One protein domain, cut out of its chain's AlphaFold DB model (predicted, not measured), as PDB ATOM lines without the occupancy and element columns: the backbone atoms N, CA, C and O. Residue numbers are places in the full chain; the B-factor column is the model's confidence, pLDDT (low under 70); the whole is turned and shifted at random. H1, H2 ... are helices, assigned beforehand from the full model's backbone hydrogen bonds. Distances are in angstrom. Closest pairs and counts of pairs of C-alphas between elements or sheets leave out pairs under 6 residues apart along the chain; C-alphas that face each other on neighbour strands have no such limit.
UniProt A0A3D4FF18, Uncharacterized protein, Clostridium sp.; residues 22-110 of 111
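This is residues 22 to 110 of the 111 residues of an uncharacterized protein of Clostridium sp. (UniProt A0A3D4FF18). One long helix, H3, makes the axis of a rod; H1 packs on it running the opposite way, and H2 folds back on its first part as a helical hairpin. At the far end of H3 the short helix H4 turns off to make a corner, and residues 103 to 110 stick out. The printed part has 89 residues with four named helices, in the order H1, H2, H3, H4, and no named strand; the class is all helix. It is only just loose, close to extended, with a radius of gyration of the C-alphas of 17.9 A and spans of 54 by 22 by 20 A.

H3, residues 65 to 94, is 43.6 A long and has a kink of 32 degrees near residue 76. H1, residues 22 to 43, begins at C-alpha 22 (258.838, 284.972, 341.399), is 30.7 A long and has a kink of 29 degrees near residue 37. H2 is residues 51 to 60, 14.4 A. H4, residues 98 to 109, is 16.1 A and ends at C-alpha 109 (245.250, 273.750, 350.980).

H3 and H1 touch, at a steep tilt of 39 degrees, opposite ways; their closest C-alphas, of Ile 82 and Gly 24, are 4.0 A apart. H3 touches H2 with residues 65 to 76 alone, at a shallow tilt of 23 degrees, opposite ways; the closest C-alphas, of Ser 68 and Phe 55, are 4.8 A apart. H3 and H4 are close but not clearly touching, about perpendicular at 77 degrees; the closest C-alphas, of Leu 92 and Lys 98, are 5.5 A apart. H1 and H2 are apart, and H4 is apart from both. Every O i to N i+4 pair is within hydrogen-bond range in H2 and H4; in H1 14 of 18 are, in H3 23 of 26.

The C-alphas farthest apart, of Ser 60 and Gly 110, are 55.7 A apart. The printed part has no cut and no long link. Mean pLDDT of the printed part is 92.4, and no printed residue is under 70.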
ATOM      1  N   ILE A  22     259.830 284.105 342.059       96.50
ATOM      2  CA  ILE A  22     258.838 284.972 341.399       96.50
ATOM      3  C   ILE A  22     258.542 286.203 342.265       96.50
ATOM      4  O   ILE A  22     258.547 287.331 341.771       96.50
ATOM      5  N   THR A  23     258.341 286.006 343.570       96.88
ATOM      6  CA  THR A  23     258.098 287.105 344.517       96.88
ATOM      7  C   THR A  23     259.289 288.062 344.571       96.88
ATOM      8  O   THR A  23     259.095 289.275 344.530       96.88
ATOM      9  N   GLY A  24     260.517 287.539 344.609       96.75
ATOM     10  CA  GLY A  24     261.743 288.333 344.593       96.75
ATOM     11  C   GLY A  24     261.876 289.188 343.334       96.75
ATOM     12  O   GLY A  24     262.165 290.378 343.437       96.75
ATOM     13  N   ILE A  25     261.576 288.626 342.157       96.75
ATOM     14  CA  ILE A  25     261.572 289.362 340.881       96.75
ATOM     15  C   ILE A  25     260.540 290.496 340.915       96.75
ATOM     16  O   ILE A  25     260.882 291.640 340.613       96.75
ATOM     17  N   ILE A  26     259.306 290.221 341.352       96.44
ATOM     18  CA  ILE A  26     258.258 291.248 341.476       96.44
ATOM     19  C   ILE A  26     258.727 292.376 342.405       96.44
ATOM     20  O   ILE A  26     258.640 293.555 342.059       96.44
ATOM     21  N   LEU A  27     259.275 292.028 343.572       97.00
ATOM     22  CA  LEU A  27     259.774 293.004 344.539       97.00
ATOM     23  C   LEU A  27     260.949 293.823 344.004       97.00
ATOM     24  O   LEU A  27     261.038 295.007 344.336       97.00
ATOM     25  N   SER A  28     261.818 293.227 343.186       96.56
ATOM     26  CA  SER A  28     263.002 293.899 342.644       96.56
ATOM     27  C   SER A  28     262.672 295.091 341.747       96.56
ATOM     28  O   SER A  28     263.454 296.033 341.670       96.56
ATOM     29  N   ILE A  29     261.488 295.087 341.130       96.19
ATOM     30  CA  ILE A  29     260.985 296.186 340.299       96.19
ATOM     31  C   ILE A  29     260.051 297.074 341.120       96.19
ATOM     32  O   ILE A  29     260.162 298.300 341.100       96.19
ATOM     33  N   ALA A  30     259.146 296.461 341.882       96.12
ATOM     34  CA  ALA A  30     258.102 297.183 342.587       96.12
ATOM     35  C   ALA A  30     258.669 298.074 343.713       96.12
ATOM     36  O   ALA A  30     258.187 299.191 343.908       96.12
ATOM     37  N   CYS A  31     259.725 297.637 344.417       94.88
ATOM     38  CA  CYS A  31     260.339 298.452 345.473       94.88
ATOM     39  C   CYS A  31     261.037 299.701 344.904       94.88
ATOM     40  O   CYS A  31     260.707 300.804 345.352       94.88
ATOM     41  N   PRO A  32     261.935 299.599 343.900       94.50
ATOM     42  CA  PRO A  32     262.516 300.781 343.269       94.50
ATOM     43  C   PRO A  32     261.498 301.661 342.552       94.50
ATOM     44  O   PRO A  32     261.713 302.866 342.494       94.50
ATOM     45  N   LEU A  33     260.390 301.120 342.036       95.44
ATOM     46  CA  LEU A  33     259.371 301.930 341.363       95.44
ATOM     47  C   LEU A  33     258.725 302.952 342.307       95.44
ATOM     48  O   LEU A  33     258.492 304.087 341.907       95.44
ATOM     49  N   VAL A  34     258.499 302.572 343.566       94.94
ATOM     50  CA  VAL A  34     257.980 303.485 344.598       94.94
ATOM     51  C   VAL A  34     259.103 304.317 345.227       94.94
ATOM     52  O   VAL A  34     258.918 305.499 345.504       94.94
ATOM     53  N   GLY A  35     260.285 303.728 345.430       93.00
ATOM     54  CA  GLY A  35     261.412 304.412 346.071       93.00
ATOM     55  C   GLY A  35     262.098 305.462 345.192       93.00
ATOM     56  O   GLY A  35     262.522 306.500 345.691       93.00
ATOM     57  N   THR A  36     262.204 305.227 343.883       94.88
ATOM     58  CA  THR A  36     262.957 306.100 342.967       94.88
ATOM     59  C   THR A  36     262.349 307.497 342.825       94.88
ATOM     60  O   THR A  36     263.117 308.453 342.901       94.88
ATOM     61  N   PRO A  37     261.020 307.679 342.677       94.62
ATOM     62  CA  PRO A  37     260.417 309.012 342.685       94.62
ATOM     63  C   PRO A  37     260.768 309.813 343.943       94.62
ATOM     64  O   PRO A  37     261.136 310.980 343.837       94.62
ATOM     65  N   ILE A  38     260.729 309.175 345.118       94.38
ATOM     66  CA  ILE A  38     261.081 309.806 346.398       94.38
ATOM     67  C   ILE A  38     262.551 310.230 346.377       94.38
ATOM     68  O   ILE A  38     262.879 311.361 346.717       94.38
ATOM     69  N   VAL A  39     263.435 309.340 345.923       93.81
ATOM     70  CA  VAL A  39     264.871 309.616 345.817       93.81
ATOM     71  C   VAL A  39     265.167 310.784 344.878       93.81
ATOM     72  O   VAL A  39     265.975 311.653 345.198       93.81
ATOM     73  N   VAL A  40     264.525 310.808 343.715       95.75
ATOM     74  CA  VAL A  40     264.720 311.862 342.717       95.75
ATOM     75  C   VAL A  40     264.184 313.197 343.229       95.75
ATOM     76  O   VAL A  40     264.858 314.208 343.067       95.75
ATOM     77  N   TYR A  41     263.010 313.200 343.866       95.56
ATOM     78  CA  TYR A  41     262.368 314.419 344.352       95.56
ATOM     79  C   TYR A  41     263.066 315.011 345.582       95.56
ATOM     80  O   TYR A  41     263.301 316.212 345.635       95.56
ATOM     81  N   VAL A  42     263.408 314.172 346.563       95.31
ATOM     82  CA  VAL A  42     263.947 314.624 347.856       95.31
ATOM     83  C   VAL A  42     265.464 314.800 347.809       95.31
ATOM     84  O   VAL A  42     265.984 315.738 348.402       95.31
ATOM     85  N   TYR A  43     266.176 313.916 347.104       92.12
ATOM     86  CA  TYR A  43     267.642 313.857 347.144       92.12
ATOM     87  C   TYR A  43     268.310 314.162 345.795       92.12
ATOM     88  O   TYR A  43     269.518 313.989 345.643       92.12
ATOM     89  N   GLY A  44     267.544 314.549 344.769       90.62
ATOM     90  CA  GLY A  44     268.098 314.810 343.437       90.62
ATOM     91  C   GLY A  44     268.717 313.575 342.767       90.62
ATOM     92  O   GLY A  44     269.517 313.711 341.843       90.62
ATOM     93  N   GLY A  45     268.365 312.364 343.213       88.31
ATOM     94  CA  GLY A  45     268.833 311.107 342.618       88.31
ATOM     95  C   GLY A  45     269.978 310.392 343.349       88.31
ATOM     96  O   GLY A  45     270.197 309.215 343.069       88.31
ATOM     97  N   VAL A  46     270.650 311.039 344.311       91.00
ATOM     98  CA  VAL A  46     271.817 310.494 345.040       91.00
ATOM     99  C   VAL A  46     271.512 310.381 346.532       91.00
ATOM    100  O   VAL A  46     270.987 311.307 347.127       91.00
ATOM    101  N   THR A  47     271.846 309.255 347.157       89.25
ATOM    102  CA  THR A  47     271.489 308.928 348.553       89.25
ATOM    103  C   THR A  47     272.671 308.533 349.451       89.25
ATOM    104  O   THR A  47     272.454 308.204 350.612       89.25
ATOM    105  N   GLY A  48     273.904 308.521 348.937       87.69
ATOM    106  CA  GLY A  48     275.093 308.008 349.631       87.69
ATOM    107  C   GLY A  48     275.258 306.479 349.569       87.69
ATOM    108  O   GLY A  48     275.930 305.898 350.415       87.69
ATOM    109  N   SER A  49     274.630 305.805 348.601       88.31
ATOM    110  CA  SER A  49     274.686 304.347 348.411       88.31
ATOM    111  C   SER A  49     275.672 303.956 347.303       88.31
ATOM    112  O   SER A  49     275.928 304.734 346.391       88.31
ATOM    113  N   VAL A  50     276.143 302.702 347.297       89.38
ATOM    114  CA  VAL A  50     276.951 302.132 346.194       89.38
ATOM    115  C   VAL A  50     276.241 302.253 344.836       89.38
ATOM    116  O   VAL A  50     276.886 302.457 343.808       89.38
ATOM    117  N   ASN A  51     274.903 302.209 344.818       90.25
ATOM    118  CA  ASN A  51     274.107 302.414 343.600       90.25
ATOM    119  C   ASN A  51     274.318 303.800 342.966       90.25
ATOM    120  O   ASN A  51     274.078 303.969 341.771       90.25
ATOM    121  N   ASP A  52     274.776 304.785 343.740       92.62
ATOM    122  CA  ASP A  52     274.923 306.156 343.266       92.62
ATOM    123  C   ASP A  52     276.159 306.343 342.372       92.62
ATOM    124  O   ASP A  52     276.209 307.271 341.562       92.62
ATOM    125  N   ILE A  53     277.126 305.422 342.451       93.62
ATOM    126  CA  ILE A  53     278.244 305.349 341.502       93.62
ATOM    127  C   ILE A  53     277.677 305.113 340.098       93.62
ATOM    128  O   ILE A  53     277.938 305.877 339.169       93.62
ATOM    129  N   PHE A  54     276.813 304.105 339.962       94.44
ATOM    130  CA  PHE A  54     276.133 303.801 338.706       94.44
ATOM    131  C   PHE A  54     275.148 304.903 338.299       94.44
ATOM    132  O   PHE A  54     275.082 305.231 337.116       94.44
ATOM    133  N   PHE A  55     274.434 305.518 339.252       95.12
ATOM    134  CA  PHE A  55     273.610 306.701 338.976       95.12
ATOM    135  C   PHE A  55     274.427 307.800 338.305       95.12
ATOM    136  O   PHE A  55     274.020 308.315 337.268       95.12
ATOM    137  N   THR A  56     275.583 308.139 338.877       94.19
ATOM    138  CA  THR A  56     276.432 309.228 338.389       94.19
ATOM    139  C   THR A  56     276.967 308.907 336.998       94.19
ATOM    140  O   THR A  56     276.911 309.762 336.121       94.19
ATOM    141  N   ILE A  57     277.383 307.662 336.746       95.19
ATOM    142  CA  ILE A  57     277.821 307.219 335.413       95.19
ATOM    143  C   ILE A  57     276.691 307.379 334.385       95.19
ATOM    144  O   ILE A  57     276.889 307.999 333.337       95.19
ATOM    145  N   LEU A  58     275.493 306.867 334.685       94.50
ATOM    146  CA  LEU A  58     274.335 306.980 333.789       94.50
ATOM    147  C   LEU A  58     273.942 308.444 333.568       94.50
ATOM    148  O   LEU A  58     273.661 308.851 332.439       94.50
ATOM    149  N   LYS A  59     273.958 309.248 334.632       96.31
ATOM    150  CA  LYS A  59     273.566 310.652 334.579       96.31
ATOM    151  C   LYS A  59     274.547 311.486 333.756       96.31
ATOM    152  O   LYS A  59     274.103 312.269 332.918       96.31
ATOM    153  N   SER A  60     275.849 311.278 333.943       94.19
ATOM    154  CA  SER A  60     276.918 311.925 333.168       94.19
ATOM    155  C   SER A  60     276.931 311.489 331.702       94.19
ATOM    156  O   SER A  60     277.335 312.262 330.842       94.19
ATOM    157  N   SER A  61     276.409 310.298 331.396       94.56
ATOM    158  CA  SER A  61     276.203 309.813 330.020       94.56
ATOM    159  C   SER A  61     274.982 310.446 329.327       94.56
ATOM    160  O   SER A  61     274.623 310.053 328.220       94.56
ATOM    161  N   GLY A  62     274.309 311.405 329.975       93.50
ATOM    162  CA  GLY A  62     273.163 312.135 329.428       93.50
ATOM    163  C   GLY A  62     271.797 311.511 329.725       93.50
ATOM    164  O   GLY A  62     270.778 312.024 329.259       93.50
ATOM    165  N   ALA A  63     271.723 310.435 330.517       94.81
ATOM    166  CA  ALA A  63     270.444 309.816 330.842       94.81
ATOM    167  C   ALA A  63     269.554 310.726 331.716       94.81
ATOM    168  O   ALA A  63     269.997 311.593 332.484       94.81
ATOM    169  N   LYS A  64     268.237 310.504 331.629       94.88
ATOM    170  CA  LYS A  64     267.262 311.190 332.487       94.88
ATOM    171  C   LYS A  64     267.542 310.862 333.954       94.88
ATOM    172  O   LYS A  64     267.937 309.744 334.284       94.88
ATOM    173  N   ILE A  65     267.295 311.826 334.842       93.38
ATOM    174  CA  ILE A  65     267.541 311.685 336.289       93.38
ATOM    175  C   ILE A  65     266.796 310.481 336.883       93.38
ATOM    176  O   ILE A  65     267.371 309.708 337.641       93.38
ATOM    177  N   PHE A  66     265.556 310.260 336.443       93.69
ATOM    178  CA  PHE A  66     264.762 309.116 336.869       93.69
ATOM    179  C   PHE A  66     265.375 307.788 336.420       93.69
ATOM    180  O   PHE A  66     265.597 306.916 337.249       93.69
ATOM    181  N   SER A  67     265.703 307.637 335.133       93.44
ATOM    182  CA  SER A  67     266.313 306.410 334.599       93.44
ATOM    183  C   SER A  67     267.669 306.118 335.242       93.44
ATOM    184  O   SER A  67     267.961 304.967 335.559       93.44
ATOM    185  N   SER A  68     268.453 307.171 335.494       95.12
ATOM    186  CA  SER A  68     269.751 307.082 336.171       95.12
ATOM    187  C   SER A  68     269.604 306.577 337.605       95.12
ATOM    188  O   SER A  68     270.474 305.865 338.082       95.12
ATOM    189  N   ALA A  69     268.506 306.903 338.296       94.12
ATOM    190  CA  ALA A  69     268.241 306.422 339.654       94.12
ATOM    191  C   ALA A  69     267.543 305.057 339.676       94.12
ATOM    192  O   ALA A  69     267.814 304.241 340.555       94.12
ATOM    193  N   PHE A  70     266.670 304.792 338.706       94.75
ATOM    194  CA  PHE A  70     265.846 303.591 338.655       94.75
ATOM    195  C   PHE A  70     266.658 302.351 338.273       94.75
ATOM    196  O   PHE A  70     266.615 301.355 338.990       94.75
ATOM    197  N   ILE A  71     267.421 302.409 337.175       94.94
ATOM    198  CA  ILE A  71     268.114 301.237 336.615       94.94
ATOM    199  C   ILE A  71     269.116 300.635 337.613       94.94
ATOM    200  O   ILE A  71     269.023 299.433 337.875       94.94
ATOM    201  N   PRO A  72     270.017 301.418 338.243       94.62
ATOM    202  CA  PRO A  72     270.947 300.868 339.225       94.62
ATOM    203  C   PRO A  72     270.240 300.265 340.436       94.62
ATOM    204  O   PRO A  72     270.613 299.191 340.901       94.62
ATOM    205  N   ARG A  73     269.173 300.916 340.922       94.38
ATOM    206  CA  ARG A  73     268.408 300.429 342.077       94.38
ATOM    207  C   ARG A  73     267.688 299.129 341.765       94.38
ATOM    208  O   ARG A  73     267.693 298.250 342.620       94.38
ATOM    209  N   VAL A  74     267.116 298.977 340.570       95.69
ATOM    210  CA  VAL A  74     266.568 297.690 340.119       95.69
ATOM    211  C   VAL A  74     267.672 296.637 340.091       95.69
ATOM    212  O   VAL A  74     267.503 295.594 340.712       95.69
ATOM    213  N   GLY A  75     268.828 296.939 339.490       93.62
ATOM    214  CA  GLY A  75     269.981 296.033 339.458       93.62
ATOM    215  C   GLY A  75     270.391 295.526 340.846       93.62
ATOM    216  O   GLY A  75     270.440 294.319 341.077       93.62
ATOM    217  N   GLY A  76     270.590 296.437 341.804       91.81
ATOM    218  CA  GLY A  76     270.919 296.075 343.186       91.81
ATOM    219  C   GLY A  76     269.793 295.323 343.911       91.81
ATOM    220  O   GLY A  76     270.060 294.426 344.710       91.81
ATOM    221  N   ASN A  77     268.528 295.638 343.613       95.06
ATOM    222  CA  ASN A  77     267.376 294.985 344.240       95.06
ATOM    223  C   ASN A  77     267.071 293.598 343.658       95.06
ATOM    224  O   ASN A  77     266.425 292.811 344.342       95.06
ATOM    225  N   ILE A  78     267.513 293.264 342.442       95.31
ATOM    226  CA  ILE A  78     267.330 291.915 341.882       95.31
ATOM    227  C   ILE A  78     268.013 290.889 342.785       95.31
ATOM    228  O   ILE A  78     267.364 289.959 343.263       95.31
ATOM    229  N   VAL A  79     269.300 291.092 343.070       93.69
ATOM    230  CA  VAL A  79     270.080 290.167 343.901       93.69
ATOM    231  C   VAL A  79     269.542 290.156 345.332       93.69
ATOM    232  O   VAL A  79     269.221 289.089 345.851       93.69
ATOM    233  N   ASP A  80     269.349 291.330 345.938       94.44
ATOM    234  CA  ASP A  80     268.842 291.456 347.309       94.44
ATOM    235  C   ASP A  80     267.473 290.779 347.504       94.44
ATOM    236  O   ASP A  80     267.302 289.958 348.409       94.44
ATOM    237  N   LYS A  81     266.486 291.076 346.644       95.94
ATOM    238  CA  LYS A  81     265.109 290.590 346.824       95.94
ATOM    239  C   LYS A  81     264.949 289.121 346.471       95.94
ATOM    240  O   LYS A  81     264.217 288.425 347.173       95.94
ATOM    241  N   ILE A  82     265.638 288.628 345.441       96.62
ATOM    242  CA  ILE A  82     265.596 287.201 345.104       96.62
ATOM    243  C   ILE A  82     266.267 286.388 346.211       96.62
ATOM    244  O   ILE A  82     265.638 285.466 346.735       96.62
ATOM    245  N   LEU A  83     267.486 286.752 346.625       97.12
ATOM    246  CA  LEU A  83     268.189 286.033 347.689       97.12
ATOM    247  C   LEU A  83     267.412 286.078 349.004       97.12
ATOM    248  O   LEU A  83     267.224 285.036 349.626       97.12
ATOM    249  N   SER A  84     266.877 287.239 349.389       96.75
ATOM    250  CA  SER A  84     266.059 287.365 350.598       96.75
ATOM    251  C   SER A  84     264.838 286.440 350.570       96.75
ATOM    252  O   SER A  84     264.576 285.736 351.543       96.75
ATOM    253  N   CYS A  85     264.092 286.385 349.460       96.56
ATOM    254  CA  CYS A  85     262.928 285.502 349.353       96.56
ATOM    255  C   CYS A  85     263.315 284.017 349.377       96.56
ATOM    256  O   CYS A  85     262.621 283.217 350.009       96.56
ATOM    257  N   VAL A  86     264.414 283.642 348.719       96.31
ATOM    258  CA  VAL A  86     264.937 282.267 348.729       96.31
ATOM    259  C   VAL A  86     265.367 281.858 350.139       96.31
ATOM    260  O   VAL A  86     264.979 280.787 350.604       96.31
ATOM    261  N   LEU A  87     266.089 282.729 350.850       95.19
ATOM    262  CA  LEU A  87     266.492 282.504 352.239       95.19
ATOM    263  C   LEU A  87     265.282 282.328 353.156       95.19
ATOM    264  O   LEU A  87     265.277 281.424 353.986       95.19
ATOM    265  N   VAL A  88     264.226 283.129 352.973       94.19
ATOM    266  CA  VAL A  88     262.969 282.957 353.715       94.19
ATOM    267  C   VAL A  88     262.336 281.596 353.417       94.19
ATOM    268  O   VAL A  88     261.943 280.898 354.348       94.19
ATOM    269  N   SER A  89     262.273 281.174 352.151       94.00
ATOM    270  CA  SER A  89     261.740 279.852 351.783       94.00
ATOM    271  C   SER A  89     262.529 278.706 352.434       94.00
ATOM    272  O   SER A  89     261.946 277.760 352.973       94.00
ATOM    273  N   TRP A  90     263.858 278.820 352.464       93.00
ATOM    274  CA  TRP A  90     264.732 277.849 353.119       93.00
ATOM    275  C   TRP A  90     264.570 277.844 354.649       93.00
ATOM    276  O   TRP A  90     264.433 276.780 355.262       93.00
ATOM    277  N   ALA A  91     264.496 279.023 355.269       91.88
ATOM    278  CA  ALA A  91     264.303 279.175 356.710       91.88
ATOM    279  C   ALA A  91     262.955 278.605 357.180       91.88
ATOM    280  O   ALA A  91     262.899 277.943 358.218       91.88
ATOM    281  N   LEU A  92     261.884 278.790 356.400       90.25
ATOM    282  CA  LEU A  92     260.566 278.206 356.683       90.25
ATOM    283  C   LEU A  92     260.590 276.670 356.696       90.25
ATOM    284  O   LEU A  92     259.781 276.055 357.384       90.25
ATOM    285  N   THR A  93     261.530 276.054 355.972       83.19
ATOM    286  CA  THR A  93     261.666 274.593 355.891       83.19
ATOM    287  C   THR A  93     262.537 274.012 357.012       83.19
ATOM    288  O   THR A  93     262.342 272.862 357.395       83.19
ATOM    289  N   THR A  94     263.473 274.794 357.561       83.00
ATOM    290  CA  THR A  94     264.560 274.272 358.417       83.00
ATOM    291  C   THR A  94     264.444 274.675 359.896       83.00
ATOM    292  O   THR A  94     265.042 274.039 360.756       83.00
ATOM    293  N   THR A  95     263.690 275.726 360.227       84.12
ATOM    294  CA  THR A  95     263.711 276.344 361.572       84.12
ATOM    295  C   THR A  95     262.495 275.999 362.440       84.12
ATOM    296  O   THR A  95     261.548 275.351 361.998       84.12
ATOM    297  N   ALA A  96     262.469 276.520 363.675       78.81
ATOM    298  CA  ALA A  96     261.335 276.446 364.606       78.81
ATOM    299  C   ALA A  96     260.006 277.002 364.045       78.81
ATOM    300  O   ALA A  96     258.940 276.763 364.609       78.81
ATOM    301  N   LEU A  97     260.047 277.733 362.924       83.75
ATOM    302  CA  LEU A  97     258.855 278.222 362.232       83.75
ATOM    303  C   LEU A  97     258.144 277.135 361.411       83.75
ATOM    304  O   LEU A  97     256.998 277.347 361.015       83.75
ATOM    305  N   LYS A  98     258.778 275.972 361.196       86.44
ATOM    306  CA  LYS A  98     258.253 274.876 360.372       86.44
ATOM    307  C   LYS A  98     256.879 274.396 360.834       86.44
ATOM    308  O   LYS A  98     255.986 274.300 360.004       86.44
ATOM    309  N   SER A  99     256.663 274.171 362.135       85.94
ATOM    310  CA  SER A  99     255.367 273.645 362.604       85.94
ATOM    311  C   SER A  99     254.227 274.648 362.404       85.94
ATOM    312  O   SER A  99     253.174 274.294 361.877       85.94
ATOM    313  N   LYS A 100     254.451 275.930 362.734       87.62
ATOM    314  CA  LYS A 100     253.476 277.006 362.483       87.62
ATOM    315  C   LYS A 100     253.194 277.165 360.992       87.62
ATOM    316  O   LYS A 100     252.060 277.428 360.600       87.62
ATOM    317  N   TYR A 101     254.227 277.014 360.168       90.00
ATOM    318  CA  TYR A 101     254.104 277.090 358.723       90.00
ATOM    319  C   TYR A 101     253.311 275.912 358.152       90.00
ATOM    320  O   TYR A 101     252.419 276.134 357.345       90.00
ATOM    321  N   GLU A 102     253.556 274.684 358.608       86.62
ATOM    322  CA  GLU A 102     252.822 273.488 358.179       86.62
ATOM    323  C   GLU A 102     251.331 273.555 358.530       86.62
ATOM    324  O   GLU A 102     250.502 273.231 357.683       86.62
ATOM    325  N   VAL A 103     250.974 274.036 359.727       87.81
ATOM    326  CA  VAL A 103     249.563 274.271 360.102       87.81
ATOM    327  C   VAL A 103     248.912 275.267 359.143       87.81
ATOM    328  O   VAL A 103     247.819 275.030 358.639       87.81
ATOM    329  N   LYS A 104     249.615 276.356 358.827       87.75
ATOM    330  CA  LYS A 104     249.109 277.380 357.912       87.75
ATOM    331  C   LYS A 104     249.003 276.891 356.466       87.75
ATOM    332  O   LYS A 104     248.115 277.320 355.747       87.75
ATOM    333  N   ILE A 105     249.892 275.999 356.032       88.31
ATOM    334  CA  ILE A 105     249.825 275.368 354.707       88.31
ATOM    335  C   ILE A 105     248.558 274.525 354.575       88.31
ATOM    336  O   ILE A 105     247.884 274.641 353.560       88.31
ATOM    337  N   LYS A 106     248.204 273.746 355.605       86.75
ATOM    338  CA  LYS A 106     246.962 272.959 355.618       86.75
ATOM    339  C   LYS A 106     245.719 273.843 355.490       86.75
ATOM    340  O   LYS A 106     244.853 273.565 354.671       86.75
ATOM    341  N   GLU A 107     245.705 274.980 356.190       87.06
ATOM    342  CA  GLU A 107     244.643 275.990 356.066       87.06
ATOM    343  C   GLU A 107     244.544 276.568 354.639       87.06
ATOM    344  O   GLU A 107     243.446 276.800 354.140       87.06
ATOM    345  N   ILE A 108     245.679 276.766 353.957       84.94
ATOM    346  CA  ILE A 108     245.725 277.242 352.561       84.94
ATOM    347  C   ILE A 108     245.254 276.158 351.580       84.94
ATOM    348  O   ILE A 108     244.597 276.475 350.591       84.94
ATOM    349  N   GLU A 109     245.604 274.895 351.829       85.75
ATOM    350  CA  GLU A 109     245.250 273.750 350.980       85.75
ATOM    351  C   GLU A 109     243.826 273.226 351.251       85.75
ATOM    352  O   GLU A 109     243.320 272.424 350.469       85.75
ATOM    353  N   GLY A 110     243.152 273.718 352.299       78.94
ATOM    354  CA  GLY A 110     241.789 273.323 352.664       78.94
ATOM    355  C   GLY A 110     241.687 271.900 353.224       78.94
ATOM    356  O   GLY A 110     240.646 271.266 353.058       78.94
TER     357      GLY A 110